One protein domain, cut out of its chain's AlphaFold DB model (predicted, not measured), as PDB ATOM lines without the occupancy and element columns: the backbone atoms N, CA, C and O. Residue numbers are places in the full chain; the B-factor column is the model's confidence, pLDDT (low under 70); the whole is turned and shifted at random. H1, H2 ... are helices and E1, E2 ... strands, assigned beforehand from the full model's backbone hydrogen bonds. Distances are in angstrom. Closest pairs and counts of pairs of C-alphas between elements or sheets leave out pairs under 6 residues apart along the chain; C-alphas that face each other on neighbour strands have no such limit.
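AT A GLANCE: This is residues 522 to 565 of the 643 residues of the protein "Phosphoenolpyruvate-protein phosphotransferase" of Chromobacterium violaceum (UniProt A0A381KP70). The picture is a small strand-helix-strand core: two short parallel strands, E1 and E2, run side by side, and the helix H1 lies to one side of them, nearer to E1. Ahead of this core a long stretch with no named element, residues 522 to 535, runs away from it, folds back near Asp 529 and leads into E1, while the short helix H2 lies at the opposite end, past E2; these two ends make the length. The printed part has 44 residues, with two named strands and two named helices in the order E1, H1, E2, H2. The sheet has the order E1, E2 and is parallel, and the class is mixed, helices and strands, with 22 residues in named elements. The whole is loose, with a radius of gyration of the C-alphas of 12.6 A and spans of 44 by 17 by 8 A.

HOW THE PARTS SIT: Residues 522 to 535 come first, with C-alphas 6 to 23 A from the mean of all C-alphas. E1, residues 536 to 539, and E2, residues 555 to 559, are parallel neighbours, at 31 degrees between their directions. The C-alphas of Ala 536 and Ala 555 face each other at 4.4 A. N 537 and O 555 are within hydrogen-bond range at 2.9 A, as are N 557 and O 537 at 2.9 A. With H1, residues 542 to 550, these strands form a strand-helix-strand unit, two parallel neighbour strands with a helix between them along the chain; its crossover is right-handed. The closest C-alphas of E1 and H1 are those of Val 537 and Gly 548, 5.8 A apart. Those of H1 and E2 are Ala 545 and Val 556, 7.6 A apart. H2, residues 561 to 564, is apart from both E1 and H1. In H1 every O i to N i+4 pair is within hydrogen-bond range; H2 is too short for such a pair, and its one O i to N i+3 pair is within range.

IN THESE COORDINATES: E1 begins at C-alpha 536, at (105.452, 128.354, 126.850), and is 9.5 A long from first to last C-alpha. H1 measures 12.4 A, starting at C-alpha 542, at (115.167, 135.792, 134.905). E2 measures 11.3 A. H2 measures 5.8 A and ends at C-alpha 564, at (108.354, 139.005, 143.754).

THE WHOLE: The two C-alphas farthest apart are those of Asp 529 and Ser 565, at 44.1 A. The printed part has no cut. The links E1 to H1, H1 to E2 and E2 to H2 are tight. The mean pLDDT of the printed part is 76.1; residues 540 to 541, 543 to 544 and 559 to 565 are under 70, and H2 has a mean of 36.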
ATOM      1  N   ASN A 522     113.738 127.446 117.685       86.38
ATOM      2  CA  ASN A 522     113.030 128.692 117.366       86.38
ATOM      3  C   ASN A 522     112.022 128.555 116.205       86.38
ATOM      4  O   ASN A 522     111.496 129.565 115.732       86.38
ATOM      5  N   ALA A 523     111.824 127.351 115.660       88.38
ATOM      6  CA  ALA A 523     110.817 127.119 114.632       88.38
ATOM      7  C   ALA A 523     109.419 127.080 115.272       88.38
ATOM      8  O   ALA A 523     109.276 126.570 116.381       88.38
ATOM      9  N   PRO A 524     108.377 127.570 114.580       87.56
ATOM     10  CA  PRO A 524     107.026 127.552 115.125       87.56
ATOM     11  C   PRO A 524     106.556 126.112 115.370       87.56
ATOM     12  O   PRO A 524     106.686 125.249 114.495       87.56
ATOM     13  N   ALA A 525     105.973 125.859 116.542       90.44
ATOM     14  CA  ALA A 525     105.397 124.564 116.885       90.44
ATOM     15  C   ALA A 525     104.056 124.369 116.157       90.44
ATOM     16  O   ALA A 525     103.007 124.852 116.579       90.44
ATOM     17  N   ILE A 526     104.098 123.667 115.023       92.94
ATOM     18  CA  ILE A 526     102.936 123.390 114.171       92.94
ATOM     19  C   ILE A 526     102.788 121.874 114.024       92.94
ATOM     20  O   ILE A 526     103.750 121.172 113.706       92.94
ATOM     21  N   THR A 527     101.585 121.357 114.266       92.56
ATOM     22  CA  THR A 527     101.264 119.938 114.076       92.56
ATOM     23  C   THR A 527     101.276 119.548 112.594       92.56
ATOM     24  O   THR A 527     101.219 120.391 111.700       92.56
ATOM     25  N   VAL A 528     101.315 118.243 112.302       94.25
ATOM     26  CA  VAL A 528     101.314 117.723 110.918       94.25
ATOM     27  C   VAL A 528     100.068 118.105 110.107       94.25
ATOM     28  O   VAL A 528     100.133 118.153 108.883       94.25
ATOM     29  N   ASP A 529      98.954 118.405 110.773       95.31
ATOM     30  CA  ASP A 529      97.697 118.891 110.193       95.31
ATOM     31  C   ASP A 529      97.563 120.428 110.204       95.31
ATOM     32  O   ASP A 529      96.523 120.961 109.822       95.31
ATOM     33  N   GLY A 530      98.624 121.157 110.573       93.81
ATOM     34  CA  GLY A 530      98.720 122.612 110.412       93.81
ATOM     35  C   GLY A 530      98.211 123.445 111.590       93.81
ATOM     36  O   GLY A 530      98.080 124.663 111.457       93.81
ATOM     37  N   VAL A 531      97.935 122.836 112.744       94.69
ATOM     38  CA  VAL A 531      97.509 123.557 113.950       94.69
ATOM     39  C   VAL A 531      98.736 124.128 114.660       94.69
ATOM     40  O   VAL A 531      99.637 123.392 115.056       94.69
ATOM     41  N   ALA A 532      98.774 125.451 114.828       93.19
ATOM     42  CA  ALA A 532      99.804 126.117 115.619       93.19
ATOM     43  C   ALA A 532      99.529 125.943 117.121       93.19
ATOM     44  O   ALA A 532      98.403 126.153 117.579       93.19
ATOM     45  N   ILE A 533     100.564 125.581 117.876       92.62
ATOM     46  CA  ILE A 533     100.535 125.398 119.328       92.62
ATOM     47  C   ILE A 533     101.539 126.375 119.939       92.62
ATOM     48  O   ILE A 533     102.664 126.471 119.467       92.62
ATOM     49  N   GLU A 534     101.141 127.088 120.989       90.69
ATOM     50  CA  GLU A 534     102.071 127.904 121.774       90.69
ATOM     51  C   GLU A 534     102.824 127.010 122.767       90.69
ATOM     52  O   GLU A 534     102.203 126.316 123.579       90.69
ATOM     53  N   VAL A 535     104.156 127.028 122.716       89.88
ATOM     54  CA  VAL A 535     105.020 126.320 123.665       89.88
ATOM     55  C   VAL A 535     105.612 127.335 124.632       89.88
ATOM     56  O   VAL A 535     106.557 128.056 124.322       89.88
ATOM     57  N   ALA A 536     105.045 127.399 125.830       87.81
ATOM     58  CA  ALA A 536     105.452 128.354 126.850       87.81
ATOM     59  C   ALA A 536     106.335 127.712 127.934       87.81
ATOM     60  O   ALA A 536     106.181 126.537 128.272       87.81
ATOM     61  N   VAL A 537     107.235 128.506 128.517       83.62
ATOM     62  CA  VAL A 537     108.088 128.100 129.643       83.62
ATOM     63  C   VAL A 537     107.494 128.571 130.973       83.62
ATOM     64  O   VAL A 537     106.994 129.693 131.093       83.62
ATOM     65  N   ASN A 538     107.552 127.716 131.994       76.94
ATOM     66  CA  ASN A 538     107.301 128.119 133.377       76.94
ATOM     67  C   ASN A 538     108.604 128.653 133.966       76.94
ATOM     68  O   ASN A 538     109.618 127.964 133.914       76.94
ATOM     69  N   ILE A 539     108.572 129.859 134.525       70.69
ATOM     70  CA  ILE A 539     109.766 130.511 135.069       70.69
ATOM     71  C   ILE A 539     109.575 130.824 136.550       70.69
ATOM     72  O   ILE A 539     108.479 131.152 137.007       70.69
ATOM     73  N   ALA A 540     110.655 130.785 137.311       51.81
ATOM     74  CA  ALA A 540     110.719 131.324 138.663       51.81
ATOM     75  C   ALA A 540     111.549 132.614 138.717       51.81
ATOM     76  O   ALA A 540     111.295 133.483 139.557       51.81
ATOM     77  N   ASN A 541     112.529 132.753 137.818       59.62
ATOM     78  CA  ASN A 541     113.479 133.862 137.789       59.62
ATOM     79  C   ASN A 541     113.853 134.278 136.342       59.62
ATOM     80  O   ASN A 541     113.296 133.796 135.358       59.62
ATOM     81  N   ALA A 542     114.765 135.247 136.205       72.75
ATOM     82  CA  ALA A 542     115.167 135.792 134.905       72.75
ATOM     83  C   ALA A 542     116.135 134.890 134.113       72.75
ATOM     84  O   ALA A 542     116.251 135.066 132.900       72.75
ATOM     85  N   ASP A 543     116.841 133.967 134.765       67.62
ATOM     86  CA  ASP A 543     117.703 132.980 134.109       67.62
ATOM     87  C   ASP A 543     116.860 131.910 133.424       67.62
ATOM     88  O   ASP A 543     117.086 131.667 132.244       67.62
ATOM     89  N   ASP A 544     115.796 131.419 134.067       64.88
ATOM     90  CA  ASP A 544     114.851 130.473 133.447       64.88
ATOM     91  C   ASP A 544     114.201 131.066 132.191       64.88
ATOM     92  O   ASP A 544     113.956 130.373 131.210       64.88
ATOM     93  N   ALA A 545     113.929 132.375 132.191       74.81
ATOM     94  CA  ALA A 545     113.417 133.063 131.010       74.81
ATOM     95  C   ALA A 545     114.469 133.126 129.892       74.81
ATOM     96  O   ALA A 545     114.141 132.935 128.723       74.81
ATOM     97  N   ARG A 546     115.740 133.379 130.234       80.31
ATOM     98  CA  ARG A 546     116.850 133.362 129.267       80.31
ATOM     99  C   ARG A 546     117.076 131.961 128.703       80.31
ATOM    100  O   ARG A 546     117.289 131.829 127.501       80.31
ATOM    101  N   GLU A 547     117.007 130.946 129.552       77.62
ATOM    102  CA  GLU A 547     117.126 129.540 129.183       77.62
ATOM    103  C   GLU A 547     115.937 129.095 128.329       77.62
ATOM    104  O   GLU A 547     116.132 128.565 127.242       77.62
ATOM    105  N   GLY A 548     114.708 129.421 128.731       82.62
ATOM    106  CA  GLY A 548     113.501 129.151 127.952       82.62
ATOM    107  C   GLY A 548     113.567 129.752 126.550       82.62
ATOM    108  O   GLY A 548     113.280 129.061 125.578       82.62
ATOM    109  N   VAL A 549     114.047 130.993 126.416       84.44
ATOM    110  CA  VAL A 549     114.305 131.609 125.100       84.44
ATOM    111  C   VAL A 549     115.405 130.866 124.337       84.44
ATOM    112  O   VAL A 549     115.259 130.622 123.143       84.44
ATOM    113  N   ALA A 550     116.496 130.469 124.999       82.44
ATOM    114  CA  ALA A 550     117.559 129.677 124.372       82.44
ATOM    115  C   ALA A 550     117.082 128.283 123.906       82.44
ATOM    116  O   ALA A 550     117.679 127.698 122.998       82.44
ATOM    117  N   HIS A 551     116.004 127.776 124.508       85.12
ATOM    118  CA  HIS A 551     115.325 126.531 124.159       85.12
ATOM    119  C   HIS A 551     114.063 126.723 123.298       85.12
ATOM    120  O   HIS A 551     113.377 125.738 123.032       85.12
ATOM    121  N   GLY A 552     113.794 127.939 122.805       87.00
ATOM    122  CA  GLY A 552     112.745 128.194 121.814       87.00
ATOM    123  C   GLY A 552     111.329 128.375 122.365       87.00
ATOM    124  O   GLY A 552     110.370 128.170 121.633       87.00
ATOM    125  N   ALA A 553     111.171 128.744 123.638       88.94
ATOM    126  CA  ALA A 553     109.855 129.038 124.199       88.94
ATOM    127  C   ALA A 553     109.222 130.280 123.543       88.94
ATOM    128  O   ALA A 553     109.834 131.352 123.494       88.94
ATOM    129  N   ASP A 554     107.969 130.147 123.112       87.00
ATOM    130  CA  ASP A 554     107.173 131.209 122.488       87.00
ATOM    131  C   ASP A 554     106.717 132.263 123.509       87.00
ATOM    132  O   ASP A 554     106.568 133.447 123.193       87.00
ATOM    133  N   ALA A 555     106.477 131.826 124.749       87.50
ATOM    134  CA  ALA A 555     105.896 132.642 125.805       87.50
ATOM    135  C   ALA A 555     106.317 132.183 127.209       87.50
ATOM    136  O   ALA A 555     106.952 131.147 127.403       87.50
ATOM    137  N   VAL A 556     105.923 132.967 128.213       84.00
ATOM    138  CA  VAL A 556     106.007 132.598 129.631       84.00
ATOM    139  C   VAL A 556     104.607 132.223 130.109       84.00
ATOM    140  O   VAL A 556     103.713 133.069 130.084       84.00
ATOM    141  N   ALA A 557     104.420 130.985 130.571       79.00
ATOM    142  CA  ALA A 557     103.116 130.481 131.015       79.00
ATOM    143  C   ALA A 557     102.773 130.917 132.446       79.00
ATOM    144  O   ALA A 557     101.667 131.389 132.713       79.00
ATOM    145  N   CYS A 558     103.718 130.772 133.378       70.50
ATOM    146  CA  CYS A 558     103.531 131.121 134.782       70.50
ATOM    147  C   CYS A 558     104.840 131.625 135.399       70.50
ATOM    148  O   CYS A 558     105.921 131.154 135.045       70.50
ATOM    149  N   CYS A 559     104.725 132.581 136.326       56.22
ATOM    150  CA  CYS A 559     105.835 133.124 137.102       56.22
ATOM    151  C   CYS A 559     105.564 132.874 138.593       56.22
ATOM    152  O   CYS A 559     104.563 133.368 139.122       56.22
ATOM    153  N   ALA A 560     106.407 132.081 139.260       47.91
ATOM    154  CA  ALA A 560     106.185 131.692 140.654       47.91
ATOM    155  C   ALA A 560     106.189 132.925 141.596       47.91
ATOM    156  O   ALA A 560     107.143 133.705 141.588       47.91
ATOM    157  N   PRO A 561     105.152 133.136 142.434       36.91
ATOM    158  CA  PRO A 561     104.969 134.382 143.189       36.91
ATOM    159  C   PRO A 561     106.004 134.641 144.301       36.91
ATOM    160  O   PRO A 561     106.151 135.789 144.727       36.91
ATOM    161  N   SER A 562     106.752 133.628 144.753       38.62
ATOM    162  CA  SER A 562     107.749 133.750 145.830       38.62
ATOM    163  C   SER A 562     108.960 134.626 145.471       38.62
ATOM    164  O   SER A 562     109.615 135.160 146.365       38.62
ATOM    165  N   SER A 563     109.230 134.858 144.181       36.09
ATOM    166  CA  SER A 563     110.348 135.692 143.713       36.09
ATOM    167  C   SER A 563     110.029 137.194 143.653       36.09
ATOM    168  O   SER A 563     110.931 138.016 143.485       36.09
ATOM    169  N   CYS A 564     108.764 137.596 143.830       31.89
ATOM    170  CA  CYS A 564     108.354 139.005 143.754       31.89
ATOM    171  C   CYS A 564     108.370 139.749 145.104       31.89
ATOM    172  O   CYS A 564     108.217 140.973 145.116       31.89
ATOM    173  N   SER A 565     108.533 139.050 146.236       28.89
ATOM    174  CA  SER A 565     108.331 139.614 147.584       28.89
ATOM    175  C   SER A 565     109.592 139.815 148.438       28.89
ATOM    176  O   SER A 565     109.490 140.422 149.501       28.89
TER     177      SER A 565